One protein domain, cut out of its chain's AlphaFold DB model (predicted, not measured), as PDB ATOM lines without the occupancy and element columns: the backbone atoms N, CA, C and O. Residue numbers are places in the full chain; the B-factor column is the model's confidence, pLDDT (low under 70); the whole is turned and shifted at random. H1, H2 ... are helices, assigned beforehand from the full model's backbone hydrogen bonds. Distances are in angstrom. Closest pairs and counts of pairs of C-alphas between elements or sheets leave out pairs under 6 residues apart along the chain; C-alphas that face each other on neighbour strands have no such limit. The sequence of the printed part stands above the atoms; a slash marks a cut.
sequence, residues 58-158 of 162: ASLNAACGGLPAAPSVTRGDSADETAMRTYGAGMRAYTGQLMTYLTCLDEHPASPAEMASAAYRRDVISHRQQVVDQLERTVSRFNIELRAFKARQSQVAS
ATOM      1  N   ALA A  58      46.180 -13.116  19.818       83.19
ATOM      2  CA  ALA A  58      47.206 -14.118  20.074       83.19
ATOM      3  C   ALA A  58      46.991 -14.851  21.409       83.19
ATOM      4  O   ALA A  58      47.118 -16.077  21.436       83.19
ATOM      5  N   SER A  59      46.610 -14.157  22.487       85.25
ATOM      6  CA  SER A  59      46.265 -14.797  23.764       85.25
ATOM      7  C   SER A  59      45.014 -15.661  23.639       85.25
ATOM      8  O   SER A  59      45.003 -16.791  24.126       85.25
ATOM      9  N   LEU A  60      43.986 -15.173  22.936       86.62
ATOM     10  CA  LEU A  60      42.765 -15.931  22.658       86.62
ATOM     11  C   LEU A  60      43.071 -17.186  21.825       86.62
ATOM     12  O   LEU A  60      42.619 -18.285  22.142       86.62
ATOM     13  N   ASN A  61      43.908 -17.041  20.797       90.62
ATOM     14  CA  ASN A  61      44.370 -18.151  19.975       90.62
ATOM     15  C   ASN A  61      45.128 -19.198  20.803       90.62
ATOM     16  O   ASN A  61      44.859 -20.389  20.662       90.62
ATOM     17  N   ALA A  62      46.041 -18.768  21.674       89.75
ATOM     18  CA  ALA A  62      46.782 -19.665  22.557       89.75
ATOM     19  C   ALA A  62      45.857 -20.378  23.557       89.75
ATOM     20  O   ALA A  62      45.992 -21.585  23.758       89.75
ATOM     21  N   ALA A  63      44.884 -19.663  24.132       91.50
ATOM     22  CA  ALA A  63      43.906 -20.229  25.059       91.50
ATOM     23  C   ALA A  63      43.031 -21.308  24.401       91.50
ATOM     24  O   ALA A  63      42.706 -22.307  25.039       91.50
ATOM     25  N   CYS A  64      42.715 -21.148  23.115       93.50
ATOM     26  CA  CYS A  64      41.953 -22.125  22.340       93.50
ATOM     27  C   CYS A  64      42.796 -23.242  21.705       93.50
ATOM     28  O   CYS A  64      42.322 -23.937  20.807       93.50
ATOM     29  N   GLY A  65      44.036 -23.443  22.166       92.75
ATOM     30  CA  GLY A  65      44.908 -24.526  21.697       92.75
ATOM     31  C   GLY A  65      45.582 -24.262  20.347       92.75
ATOM     32  O   GLY A  65      46.238 -25.152  19.808       92.75
ATOM     33  N   GLY A  66      45.465 -23.038  19.829       94.00
ATOM     34  CA  GLY A  66      46.030 -22.613  18.556       94.00
ATOM     35  C   GLY A  66      45.166 -22.972  17.348       94.00
ATOM     36  O   GLY A  66      44.510 -24.011  17.292       94.00
ATOM     37  N   LEU A  67      45.198 -22.100  16.341       94.06
ATOM     38  CA  LEU A  67      44.564 -22.335  15.053       94.06
ATOM     39  C   LEU A  67      45.178 -23.585  14.387       94.06
ATOM     40  O   LEU A  67      46.390 -23.602  14.143       94.06
ATOM     41  N   PRO A  68      44.385 -24.623  14.063       96.12
ATOM     42  CA  PRO A  68      44.912 -25.826  13.436       96.12
ATOM     43  C   PRO A  68      45.493 -25.532  12.051       96.12
ATOM     44  O   PRO A  68      44.993 -24.699  11.290       96.12
ATOM     45  N   ALA A  69      46.553 -26.258  11.705       96.19
ATOM     46  CA  ALA A  69      47.186 -26.153  10.400       96.19
ATOM     47  C   ALA A  69      46.343 -26.858   9.329       96.19
ATOM     48  O   ALA A  69      45.904 -27.996   9.507       96.19
ATOM     49  N   ALA A  70      46.151 -26.193   8.189       95.94
ATOM     50  CA  ALA A  70      45.523 -26.817   7.034       95.94
ATOM     51  C   ALA A  70      46.398 -27.974   6.505       95.94
ATOM     52  O   ALA A  70      47.628 -27.862   6.503       95.94
ATOM     53  N   PRO A  71      45.795 -29.078   6.031       96.50
ATOM     54  CA  PRO A  71      46.548 -30.181   5.450       96.50
ATOM     55  C   PRO A  71      47.264 -29.733   4.172       96.50
ATOM     56  O   PRO A  71      46.762 -28.896   3.416       96.50
ATOM     57  N   SER A  72      48.429 -30.325   3.904       95.81
ATOM     58  CA  SER A  72      49.175 -30.059   2.677       95.81
ATOM     59  C   SER A  72      48.355 -30.440   1.444       95.81
ATOM     60  O   SER A  72      47.677 -31.470   1.398       95.81
ATOM     61  N   VAL A  73      48.405 -29.583   0.423       96.56
ATOM     62  CA  VAL A  73      47.650 -29.796  -0.812       96.56
ATOM     63  C   VAL A  73      48.225 -30.997  -1.555       96.56
ATOM     64  O   VAL A  73      49.396 -31.009  -1.931       96.56
ATOM     65  N   THR A  74      47.373 -31.985  -1.811       97.25
ATOM     66  CA  THR A  74      47.682 -33.105  -2.701       97.25
ATOM     67  C   THR A  74      47.117 -32.792  -4.082       97.25
ATOM     68  O   THR A  74      45.913 -32.588  -4.218       97.25
ATOM     69  N   ARG A  75      47.986 -32.725  -5.098       97.62
ATOM     70  CA  ARG A  75      47.583 -32.427  -6.478       97.62
ATOM     71  C   ARG A  75      46.836 -33.604  -7.089       97.62
ATOM     72  O   ARG A  75      47.403 -34.682  -7.248       97.62
ATOM     73  N   GLY A  76      45.570 -33.408  -7.435       96.38
ATOM     74  CA  GLY A  76      44.700 -34.493  -7.888       96.38
ATOM     75  C   GLY A  76      45.106 -35.096  -9.232       96.38
ATOM     76  O   GLY A  76      44.900 -36.284  -9.463       96.38
ATOM     77  N   ASP A  77      45.722 -34.302 -10.107       96.00
ATOM     78  CA  ASP A  77      46.195 -34.732 -11.427       96.00
ATOM     79  C   ASP A  77      47.382 -35.711 -11.364       96.00
ATOM     80  O   ASP A  77      47.533 -36.546 -12.254       96.00
ATOM     81  N   SER A  78      48.175 -35.701 -10.293       95.88
ATOM     82  CA  SER A  78      49.347 -36.575 -10.129       95.88
ATOM     83  C   SER A  78      49.262 -37.537  -8.944       95.88
ATOM     84  O   SER A  78      49.987 -38.526  -8.913       95.88
ATOM     85  N   ALA A  79      48.355 -37.306  -7.996       96.69
ATOM     86  CA  ALA A  79      48.217 -38.137  -6.804       96.69
ATOM     87  C   ALA A  79      47.655 -39.524  -7.109       96.69
ATOM     88  O   ALA A  79      46.728 -39.644  -7.904       96.69
ATOM     89  N   ASP A  80      48.138 -40.562  -6.435       96.56
ATOM     90  CA  ASP A  80      47.475 -41.866  -6.422       96.56
ATOM     91  C   ASP A  80      46.264 -41.890  -5.461       96.56
ATOM     92  O   ASP A  80      45.928 -40.911  -4.786       96.56
ATOM     93  N   GLU A  81      45.560 -43.022  -5.425       96.50
ATOM     94  CA  GLU A  81      44.369 -43.192  -4.590       96.50
ATOM     95  C   GLU A  81      44.677 -43.121  -3.085       96.50
ATOM     96  O   GLU A  81      43.888 -42.585  -2.304       96.50
ATOM     97  N   THR A  82      45.835 -43.625  -2.662       97.94
ATOM     98  CA  THR A  82      46.262 -43.612  -1.259       97.94
ATOM     99  C   THR A  82      46.595 -42.195  -0.795       97.94
ATOM    100  O   THR A  82      46.184 -41.799   0.302       97.94
ATOM    101  N   ALA A  83      47.241 -41.398  -1.644       97.81
ATOM    102  CA  ALA A  83      47.503 -39.986  -1.402       97.81
ATOM    103  C   ALA A  83      46.193 -39.189  -1.281       97.81
ATOM    104  O   ALA A  83      46.007 -38.456  -0.309       97.81
ATOM    105  N   MET A  84      45.230 -39.394  -2.188       98.12
ATOM    106  CA  MET A  84      43.932 -38.706  -2.106       98.12
ATOM    107  C   MET A  84      43.094 -39.133  -0.896       98.12
ATOM    108  O   MET A  84      42.438 -38.288  -0.279       98.12
ATOM    109  N   ARG A  85      43.138 -40.414  -0.500       97.94
ATOM    110  CA  ARG A  85      42.516 -40.885   0.752       97.94
ATOM    111  C   ARG A  85      43.139 -40.220   1.976       97.94
ATOM    112  O   ARG A  85      42.404 -39.768   2.856       97.94
ATOM    113  N   THR A  86      44.467 -40.126   2.008       98.06
ATOM    114  CA  THR A  86      45.208 -39.443   3.077       98.06
ATOM    115  C   THR A  86      44.833 -37.965   3.141       98.06
ATOM    116  O   THR A  86      44.495 -37.471   4.217       98.06
ATOM    117  N   TYR A  87      44.777 -37.276   1.997       98.06
ATOM    118  CA  TYR A  87      44.361 -35.874   1.944       98.06
ATOM    119  C   TYR A  87      42.925 -35.686   2.457       98.06
ATOM    120  O   TYR A  87      42.667 -34.818   3.291       98.06
ATOM    121  N   GLY A  88      41.996 -36.558   2.050       98.00
ATOM    122  CA  GLY A  88      40.616 -36.545   2.542       98.00
ATOM    123  C   GLY A  88      40.480 -36.862   4.038       98.00
ATOM    124  O   GLY A  88      39.572 -36.351   4.695       98.00
ATOM    125  N   ALA A  89      41.358 -37.693   4.606       98.25
ATOM    126  CA  ALA A  89      41.426 -37.913   6.054       98.25
ATOM    127  C   ALA A  89      41.946 -36.672   6.790       98.25
ATOM    128  O   ALA A  89      41.326 -36.243   7.764       98.25
ATOM    129  N   GLY A  90      43.009 -36.050   6.273       98.12
ATOM    130  CA  GLY A  90      43.543 -34.792   6.793       98.12
ATOM    131  C   GLY A  90      42.506 -33.667   6.787       98.12
ATOM    132  O   GLY A  90      42.350 -32.980   7.789       98.12
ATOM    133  N   MET A  91      41.721 -33.531   5.714       98.38
ATOM    134  CA  MET A  91      40.641 -32.537   5.633       98.38
ATOM    135  C   MET A  91      39.548 -32.738   6.689       98.38
ATOM    136  O   MET A  91      39.058 -31.762   7.261       98.38
ATOM    137  N   ARG A  92      39.172 -33.992   6.975       98.12
ATOM    138  CA  ARG A  92      38.198 -34.313   8.031       98.12
ATOM    139  C   ARG A  92      38.740 -33.966   9.414       98.12
ATOM    140  O   ARG A  92      38.033 -33.330  10.189       98.12
ATOM    141  N   ALA A  93      39.988 -34.341   9.696       97.88
ATOM    142  CA  ALA A  93      40.650 -34.005  10.955       97.88
ATOM    143  C   ALA A  93      40.768 -32.483  11.140       97.88
ATOM    144  O   ALA A  93      40.369 -31.965  12.179       97.88
ATOM    145  N   TYR A  94      41.219 -31.773  10.103       98.06
ATOM    146  CA  TYR A  94      41.327 -30.315  10.094       98.06
ATOM    147  C   TYR A  94      39.984 -29.635  10.361       98.06
ATOM    148  O   TYR A  94      39.897 -28.786  11.240       98.06
ATOM    149  N   THR A  95      38.919 -30.042   9.663       97.88
ATOM    150  CA  THR A  95      37.579 -29.465   9.870       97.88
ATOM    151  C   THR A  95      37.086 -29.715  11.295       97.88
ATOM    152  O   THR A  95      36.566 -28.802  11.925       97.88
ATOM    153  N   GLY A  96      37.293 -30.924  11.833       97.50
ATOM    154  CA  GLY A  96      36.941 -31.241  13.219       97.50
ATOM    155  C   GLY A  96      37.676 -30.356  14.228       97.50
ATOM    156  O   GLY A  96      37.042 -29.751  15.086       97.50
ATOM    157  N   GLN A  97      38.997 -30.216  14.085       97.81
ATOM    158  CA  GLN A  97      39.812 -29.349  14.943       97.81
ATOM    159  C   GLN A  97      39.405 -27.877  14.829       97.81
ATOM    160  O   GLN A  97      39.345 -27.178  15.837       97.81
ATOM    161  N   LEU A  98      39.102 -27.406  13.617       97.56
ATOM    162  CA  LEU A  98      38.710 -26.021  13.388       97.56
ATOM    163  C   LEU A  98      37.342 -25.709  14.000       97.56
ATOM    164  O   LEU A  98      37.159 -24.633  14.558       97.56
ATOM    165  N   MET A  99      36.396 -26.651  13.943       96.94
ATOM    166  CA  MET A  99      35.108 -26.502  14.621       96.94
ATOM    167  C   MET A  99      35.283 -26.436  16.138       96.94
ATOM    168  O   MET A  99      34.727 -25.537  16.756       96.94
ATOM    169  N   THR A 100      36.115 -27.303  16.727       97.38
ATOM    170  CA  THR A 100      36.461 -27.218  18.158       97.38
ATOM    171  C   THR A 100      37.083 -25.866  18.511       97.38
ATOM    172  O   THR A 100      36.731 -25.267  19.524       97.38
ATOM    173  N   TYR A 101      37.979 -25.360  17.663       96.44
ATOM    174  CA  TYR A 101      38.603 -24.053  17.849       96.44
ATOM    175  C   TYR A 101      37.576 -22.912  17.803       96.44
ATOM    176  O   TYR A 101      37.558 -22.070  18.695       96.44
ATOM    177  N   LEU A 102      36.687 -22.902  16.805       95.69
ATOM    178  CA  LEU A 102      35.616 -21.908  16.688       95.69
ATOM    179  C   LEU A 102      34.649 -21.964  17.877       95.69
ATOM    180  O   LEU A 102      34.277 -20.916  18.394       95.69
ATOM    181  N   THR A 103      34.292 -23.162  18.348       96.31
ATOM    182  CA  THR A 103      33.496 -23.326  19.571       96.31
ATOM    183  C   THR A 103      34.214 -22.730  20.778       96.31
ATOM    184  O   THR A 103      33.597 -21.992  21.534       96.31
ATOM    185  N   CYS A 104      35.522 -22.962  20.926       95.38
ATOM    186  CA  CYS A 104      36.291 -22.324  21.993       95.38
ATOM    187  C   CYS A 104      36.282 -20.794  21.890       95.38
ATOM    188  O   CYS A 104      36.126 -20.135  22.912       95.38
ATOM    189  N   LEU A 105      36.417 -20.219  20.686       92.31
ATOM    190  CA  LEU A 105      36.321 -18.764  20.505       92.31
ATOM    191  C   LEU A 105      34.952 -18.227  20.938       92.31
ATOM    192  O   LEU A 105      34.885 -17.177  21.572       92.31
ATOM    193  N   ASP A 106      33.881 -18.946  20.592       91.69
ATOM    194  CA  ASP A 106      32.504 -18.557  20.899       91.69
ATOM    195  C   ASP A 106      32.184 -18.720  22.408       91.69
ATOM    196  O   ASP A 106      31.385 -17.956  22.952       91.69
ATOM    197  N   GLU A 107      32.825 -19.670  23.100       92.31
ATOM    198  CA  GLU A 107      32.621 -19.970  24.531       92.31
ATOM    199  C   GLU A 107      33.694 -19.368  25.460       92.31
ATOM    200  O   GLU A 107      33.636 -19.559  26.679       92.31
ATOM    201  N   HIS A 108      34.686 -18.651  24.919       89.06
ATOM    202  CA  HIS A 108      35.817 -18.163  25.704       89.06
ATOM    203  C   HIS A 108      35.349 -17.214  26.822       89.06
ATOM    204  O   HIS A 108      34.647 -16.236  26.544       89.06
ATOM    205  N   PRO A 109      35.740 -17.451  28.089       84.31
ATOM    206  CA  PRO A 109      35.315 -16.606  29.193       84.31
ATOM    207  C   PRO A 109      35.954 -15.219  29.074       84.31
ATOM    208  O   PRO A 109      37.129 -15.034  29.374       84.31
ATOM    209  N   ALA A 110      35.155 -14.234  28.669       84.81
ATOM    210  CA  ALA A 110      35.524 -12.826  28.674       84.81
ATOM    211  C   ALA A 110      34.914 -12.126  29.895       84.81
ATOM    212  O   ALA A 110      33.750 -12.343  30.248       84.81
ATOM    213  N   SER A 111      35.681 -11.252  30.544       85.75
ATOM    214  CA  SER A 111      35.148 -10.417  31.619       85.75
ATOM    215  C   SER A 111      34.073  -9.456  31.081       85.75
ATOM    216  O   SER A 111      34.117  -9.051  29.915       85.75
ATOM    217  N   PRO A 112      33.116  -9.000  31.915       86.38
ATOM    218  CA  PRO A 112      32.125  -8.011  31.488       86.38
ATOM    219  C   PRO A 112      32.744  -6.722  30.924       86.38
ATOM    220  O   PRO A 112      32.179  -6.118  30.015       86.38
ATOM    221  N   ALA A 113      33.914  -6.314  31.427       84.31
ATOM    222  CA  ALA A 113      34.644  -5.146  30.935       84.31
ATOM    223  C   ALA A 113      35.205  -5.364  29.517       84.31
ATOM    224  O   ALA A 113      35.075  -4.484  28.664       84.31
ATOM    225  N   GLU A 114      35.768  -6.542  29.236       83.31
ATOM    226  CA  GLU A 114      36.232  -6.917  27.892       83.31
ATOM    227  C   GLU A 114      35.058  -7.027  26.922       83.31
ATOM    228  O   GLU A 114      35.088  -6.430  25.847       83.31
ATOM    229  N   MET A 115      33.969  -7.685  27.328       81.69
ATOM    230  CA  MET A 115      32.766  -7.768  26.502       81.69
ATOM    231  C   MET A 115      32.136  -6.401  26.237       81.69
ATOM    232  O   MET A 115      31.548  -6.221  25.174       81.69
ATOM    233  N   ALA A 116      32.254  -5.435  27.155       86.06
ATOM    234  CA  ALA A 116      31.792  -4.061  26.957       86.06
ATOM    235  C   ALA A 116      32.678  -3.272  25.974       86.06
ATOM    236  O   ALA A 116      32.185  -2.344  25.320       86.06
ATOM    237  N   SER A 117      33.934  -3.681  25.768       88.69
ATOM    238  CA  SER A 117      34.845  -3.059  24.805       88.69
ATOM    239  C   SER A 117      34.410  -3.307  23.355       88.69
ATOM    240  O   SER A 117      34.335  -4.434  22.867       88.69
ATOM    241  N   ALA A 118      34.159  -2.221  22.618       88.75
ATOM    242  CA  ALA A 118      33.846  -2.288  21.190       88.75
ATOM    243  C   ALA A 118      35.040  -2.741  20.332       88.75
ATOM    244  O   ALA A 118      34.836  -3.264  19.237       88.75
ATOM    245  N   ALA A 119      36.273  -2.526  20.803       87.25
ATOM    246  CA  ALA A 119      37.470  -3.036  20.139       87.25
ATOM    247  C   ALA A 119      37.531  -4.563  20.265       87.25
ATOM    248  O   ALA A 119      37.547  -5.245  19.248       87.25
ATOM    249  N   TYR A 120      37.386  -5.087  21.488       86.69
ATOM    250  CA  TYR A 120      37.406  -6.528  21.747       86.69
ATOM    251  C   TYR A 120      36.388  -7.291  20.901       86.69
ATOM    252  O   TYR A 120      36.749  -8.218  20.177       86.69
ATOM    253  N   ARG A 121      35.123  -6.852  20.905       87.62
ATOM    254  CA  ARG A 121      34.078  -7.506  20.102       87.62
ATOM    255  C   ARG A 121      34.414  -7.513  18.608       87.62
ATOM    256  O   ARG A 121      34.188  -8.514  17.939       87.62
ATOM    257  N   ARG A 122      34.948  -6.409  18.080       90.75
ATOM    258  CA  ARG A 122      35.331  -6.298  16.665       90.75
ATOM    259  C   ARG A 122      36.472  -7.247  16.317       90.75
ATOM    260  O   ARG A 122      36.392  -7.902  15.283       90.75
ATOM    261  N   ASP A 123      37.485  -7.323  17.169       89.75
ATOM    262  CA  ASP A 123      38.673  -8.139  16.929       89.75
ATOM    263  C   ASP A 123      38.324  -9.632  16.964       89.75
ATOM    264  O   ASP A 123      38.695 -10.364  16.048       89.75
ATOM    265  N   VAL A 124      37.510 -10.070  17.934       89.56
ATOM    266  CA  VAL A 124      37.016 -11.458  18.003       89.56
ATOM    267  C   VAL A 124      36.159 -11.807  16.783       89.56
ATOM    268  O   VAL A 124      36.370 -12.851  16.164       89.56
ATOM    269  N   ILE A 125      35.229 -10.929  16.382       91.00
ATOM    270  CA  ILE A 125      34.392 -11.144  15.189       91.00
ATOM    271  C   ILE A 125      35.252 -11.219  13.922       91.00
ATOM    272  O   ILE A 125      35.070 -12.132  13.115       91.00
ATOM    273  N   SER A 126      36.193 -10.288  13.754       93.00
ATOM    274  CA  SER A 126      37.106 -10.254  12.607       93.00
ATOM    275  C   SER A 126      37.957 -11.519  12.543       93.00
ATOM    276  O   SER A 126      38.081 -12.130  11.484       93.00
ATOM    277  N   HIS A 127      38.521 -11.946  13.674       93.62
ATOM    278  CA  HIS A 127      39.321 -13.166  13.746       93.62
ATOM    279  C   HIS A 127      38.491 -14.402  13.389       93.62
ATOM    280  O   HIS A 127      38.875 -15.189  12.527       93.62
ATOM    281  N   ARG A 128      37.292 -14.528  13.963       94.44
ATOM    282  CA  ARG A 128      36.358 -15.614  13.644       94.44
ATOM    283  C   ARG A 128      36.030 -15.674  12.148       94.44
ATOM    284  O   ARG A 128      36.027 -16.760  11.573       94.44
ATOM    285  N   GLN A 129      35.787 -14.528  11.511       95.50
ATOM    286  CA  GLN A 129      35.549 -14.449  10.063       95.50
ATOM    287  C   GLN A 129      36.763 -14.928   9.258       95.50
ATOM    288  O   GLN A 129      36.609 -15.768   8.378       95.50
ATOM    289  N   GLN A 130      37.977 -14.496   9.614       95.56
ATOM    290  CA  GLN A 130      39.205 -14.937   8.939       95.56
ATOM    291  C   GLN A 130      39.396 -16.460   8.997       95.56
ATOM    292  O   GLN A 130      39.822 -17.076   8.015       95.56
ATOM    293  N   VAL A 131      39.058 -17.070  10.136       95.94
ATOM    294  CA  VAL A 131      39.128 -18.522  10.349       95.94
ATOM    295  C   VAL A 131      38.114 -19.264   9.474       95.94
ATOM    296  O   VAL A 131      38.457 -20.274   8.854       95.94
ATOM    297  N   VAL A 132      36.888 -18.747   9.364       96.75
ATOM    298  CA  VAL A 132      35.860 -19.300   8.467       96.75
ATOM    299  C   VAL A 132      36.283 -19.162   7.003       96.75
ATOM    300  O   VAL A 132      36.255 -20.149   6.269       96.75
ATOM    301  N   ASP A 133      36.783 -17.998   6.589       97.06
ATOM    302  CA  ASP A 133      37.259 -17.794   5.217       97.06
ATOM    303  C   ASP A 133      38.416 -18.751   4.873       97.06
ATOM    304  O   ASP A 133      38.553 -19.223   3.738       97.06
ATOM    305  N   GLN A 134      39.282 -19.059   5.844       95.88
ATOM    306  CA  GLN A 134      40.347 -20.046   5.668       95.88
ATOM    307  C   GLN A 134      39.790 -21.458   5.456       95.88
ATOM    308  O   GLN A 134      40.293 -22.174   4.579       95.88
ATOM    309  N   LEU A 135      38.763 -21.859   6.211       96.88
ATOM    310  CA  LEU A 135      38.080 -23.136   5.998       96.88
ATOM    311  C   LEU A 135      37.524 -23.224   4.580       96.88
ATOM    312  O   LEU A 135      37.808 -24.191   3.870       96.88
ATOM    313  N   GLU A 136      36.783 -22.204   4.152       97.50
ATOM    314  CA  GLU A 136      36.156 -22.157   2.831       97.50
ATOM    315  C   GLU A 136      37.190 -22.279   1.709       97.50
ATOM    316  O   GLU A 136      37.039 -23.112   0.808       97.50
ATOM    317  N   ARG A 137      38.294 -21.522   1.793       97.88
ATOM    318  CA  ARG A 137      39.405 -21.625   0.830       97.88
ATOM    319  C   ARG A 137      40.004 -23.031   0.793       97.88
ATOM    320  O   ARG A 137      40.267 -23.558  -0.289       97.88
ATOM    321  N   THR A 138      40.200 -23.646   1.957       97.38
ATOM    322  CA  THR A 138      40.835 -24.967   2.075       97.38
ATOM    323  C   THR A 138      39.924 -26.072   1.531       97.38
ATOM    324  O   THR A 138      40.370 -26.919   0.754       97.38
ATOM    325  N   VAL A 139      38.626 -26.031   1.852       97.81
ATOM    326  CA  VAL A 139      37.612 -26.963   1.327       97.81
ATOM    327  C   VAL A 139      37.425 -26.788  -0.179       97.81
ATOM    328  O   VAL A 139      37.378 -27.776  -0.917       97.81
ATOM    329  N   SER A 140      37.370 -25.545  -0.664       98.25
ATOM    330  CA  SER A 140      37.303 -25.252  -2.099       98.25
ATOM    331  C   SER A 140      38.498 -25.855  -2.840       98.25
ATOM    332  O   SER A 140      38.319 -26.548  -3.847       98.25
ATOM    333  N   ARG A 141      39.712 -25.697  -2.292       98.12
ATOM    334  CA  ARG A 141      40.916 -26.298  -2.874       98.12
ATOM    335  C   ARG A 141      40.837 -27.823  -2.906       98.12
ATOM    336  O   ARG A 141      41.063 -28.402  -3.964       98.12
ATOM    337  N   PHE A 142      40.455 -28.463  -1.803       98.19
ATOM    338  CA  PHE A 142      40.261 -29.916  -1.762       98.19
ATOM    339  C   PHE A 142      39.276 -30.401  -2.840       98.19
ATOM    340  O   PHE A 142      39.558 -31.365  -3.549       98.19
ATOM    341  N   ASN A 143      38.150 -29.703  -3.025       98.19
ATOM    342  CA  ASN A 143      37.146 -30.060  -4.032       98.19
ATOM    343  C   ASN A 143      37.656 -29.907  -5.474       98.19
ATOM    344  O   ASN A 143      37.254 -30.671  -6.357       98.19
ATOM    345  N   ILE A 144      38.527 -28.931  -5.739       98.50
ATOM    346  CA  ILE A 144      39.203 -28.794  -7.037       98.50
ATOM    347  C   ILE A 144      40.088 -30.016  -7.293       98.50
ATOM    348  O   ILE A 144      39.929 -30.673  -8.323       98.50
ATOM    349  N   GLU A 145      40.951 -30.367  -6.341       98.31
ATOM    350  CA  GLU A 145      41.883 -31.490  -6.494       98.31
ATOM    351  C   GLU A 145      41.149 -32.836  -6.586       98.31
ATOM    352  O   GLU A 145      41.467 -33.674  -7.430       98.31
ATOM    353  N   LEU A 146      40.087 -33.035  -5.800       98.12
ATOM    354  CA  LEU A 146      39.271 -34.246  -5.873       98.12
ATOM    355  C   LEU A 146      38.616 -34.423  -7.250       98.12
ATOM    356  O   LEU A 146      38.531 -35.546  -7.753       98.12
ATOM    357  N   ARG A 147      38.156 -33.333  -7.875       98.31
ATOM    358  CA  ARG A 147      37.611 -33.384  -9.240       98.31
ATOM    359  C   ARG A 147      38.692 -33.706 -10.268       98.31
ATOM    360  O   ARG A 147      38.444 -34.550 -11.124       98.31
ATOM    361  N   ALA A 148      39.873 -33.097 -10.158       98.06
ATOM    362  CA  ALA A 148      41.003 -33.387 -11.043       98.06
ATOM    363  C   ALA A 148      41.408 -34.871 -10.979       98.06
ATOM    364  O   ALA A 148      41.548 -35.525 -12.015       98.06
ATOM    365  N   PHE A 149      41.483 -35.432  -9.771       97.94
ATOM    366  CA  PHE A 149      41.765 -36.851  -9.560       97.94
ATOM    367  C   PHE A 149      40.730 -37.767 -10.223       97.94
ATOM    368  O   PHE A 149      41.088 -38.678 -10.973       97.94
ATOM    369  N   LYS A 150      39.437 -37.499  -9.996       96.88
ATOM    370  CA  LYS A 150      38.342 -38.280 -10.595       96.88
ATOM    371  C   LYS A 150      38.342 -38.198 -12.122       96.88
ATOM    372  O   LYS A 150      38.147 -39.215 -12.785       96.88
ATOM    373  N   ALA A 151      38.600 -37.015 -12.682       96.94
ATOM    374  CA  ALA A 151      38.695 -36.829 -14.128       96.94
ATOM    375  C   ALA A 151      39.810 -37.701 -14.728       96.94
ATOM    376  O   ALA A 151      39.575 -38.422 -15.698       96.94
ATOM    377  N   ARG A 152      40.993 -37.731 -14.107       95.12
ATOM    378  CA  ARG A 152      42.096 -38.586 -14.567       95.12
ATOM    379  C   ARG A 152      41.768 -40.077 -14.468       95.12
ATOM    380  O   ARG A 152      42.048 -40.817 -15.407       95.12
ATOM    381  N   GLN A 153      41.157 -40.527 -13.369       93.00
ATOM    382  CA  GLN A 153      40.744 -41.933 -13.233       93.00
ATOM    383  C   GLN A 153      39.802 -42.365 -14.364       93.00
ATOM    384  O   GLN A 153      39.966 -43.455 -14.910       93.00
ATOM    385  N   SER A 154      38.866 -41.497 -14.763       92.12
ATOM    386  CA  SER A 154      37.953 -41.793 -15.875       92.12
ATOM    387  C   SER A 154      38.662 -41.916 -17.231       92.12
ATOM    388  O   SER A 154      38.286 -42.763 -18.035       92.12
ATOM    389  N   GLN A 155      39.724 -41.137 -17.465       90.31
ATOM    390  CA  GLN A 155      40.503 -41.207 -18.706       90.31
ATOM    391  C   GLN A 155      41.274 -42.523 -18.809       90.31
ATOM    392  O   GLN A 155      41.218 -43.182 -19.843       90.31
ATOM    393  N   VAL A 156      41.931 -42.948 -17.724       86.31
ATOM    394  CA  VAL A 156      42.681 -44.215 -17.693       86.31
ATOM    395  C   VAL A 156      41.756 -45.414 -17.925       86.31
ATOM    396  O   VAL A 156      42.111 -46.319 -18.672       86.31
ATOM    397  N   ALA A 157      40.549 -45.399 -17.354       81.44
ATOM    398  CA  ALA A 157      39.568 -46.471 -17.543       81.44
ATOM    399  C   ALA A 157      39.012 -46.563 -18.978       81.44
ATOM    400  O   ALA A 157      38.477 -47.600 -19.359       81.44
ATOM    401  N   SER A 158      39.113 -45.487 -19.767       81.25
ATOM    402  CA  SER A 158      38.565 -45.418 -21.128       81.25
ATOM    403  C   SER A 158      39.516 -45.904 -22.228       81.25
ATOM    404  O   SER A 158      39.093 -46.012 -23.376       81.25
TER     405      SER A 158
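AT A GLANCE: This is residues 58 to 158 of the 162 residues of an uncharacterized protein of Niveispirillum lacus (UniProt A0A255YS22). Two long helices, H4 and the shorter H2, lie side by side and run opposite ways, making a narrow rod. The small helix H3 lies in the turn between them at one end, where residues 111 to 119 stick out, while the short first helix H1 sits crosswise near the last residues of H2, and residues 64 to 80 run from it back to the start of H2. The printed part has 101 residues with four named helices, in the order H1, H2, H3, H4, and no named strand; its class is all helix. The whole is loose, with a radius of gyration of the C-alphas of 18.2 A, and spans 66 by 20 by 16 A.

HOW THE PARTS SIT: H4, residues 118 to 157, is the longest helix, with 40 residues. H2, residues 81 to 107, touches H4 with 11 pairs of C-alphas within 8 A; the closest C-alphas, those of Leu 102 and Arg 128, are 7.0 A apart. Their lines stand at a shallow tilt of 14 degrees, opposite ways, and their centres are 11.1 A apart. H3, residues 112 to 116, is close to H4 but not clearly touching, and its closest C-alpha pair, Glu 114 and Tyr 120, is 6.3 A apart. H3 and H2 are apart. H1, residues 58 to 63, is close to H2 but not clearly touching: the closest C-alphas, those of Leu 60 and Leu 105, are 7.4 A apart, and the lines are about perpendicular at 84 degrees. H1 is apart from H3 and from H4. In H1, H2, H3 and H4 every O i to N i+4 pair is within hydrogen-bond range.

IN THESE COORDINATES: H4 begins at C-alpha 118, at (33.846, -2.288, 21.190), and ends at C-alpha 157, at (39.568, -46.471, -17.543), 59.0 A from its first C-alpha. H2 measures 39.1 A from C-alpha 81, at (44.369, -43.192, -4.590), to C-alpha 107. H3 measures 6.0 A from C-alpha 112 to C-alpha 116. H1 measures 8.5 A, from C-alpha 58, at (47.206, -14.118, 20.074), to C-alpha 63.

THE WHOLE: The two C-alphas farthest apart, those of Ala 113 and Ser 158, are 65.9 A apart. Residues 111 to 119, of which 112 to 116 belong to H3, stand free; without them the body spans 59 by 20 by 16 A. The link from H1 to H2, with 17 residues, is long, while the links H2 to H3 and H3 to H4 are tight. The printed part has no cut. The mean pLDDT of the printed part is 93.8, and no printed residue is under 70.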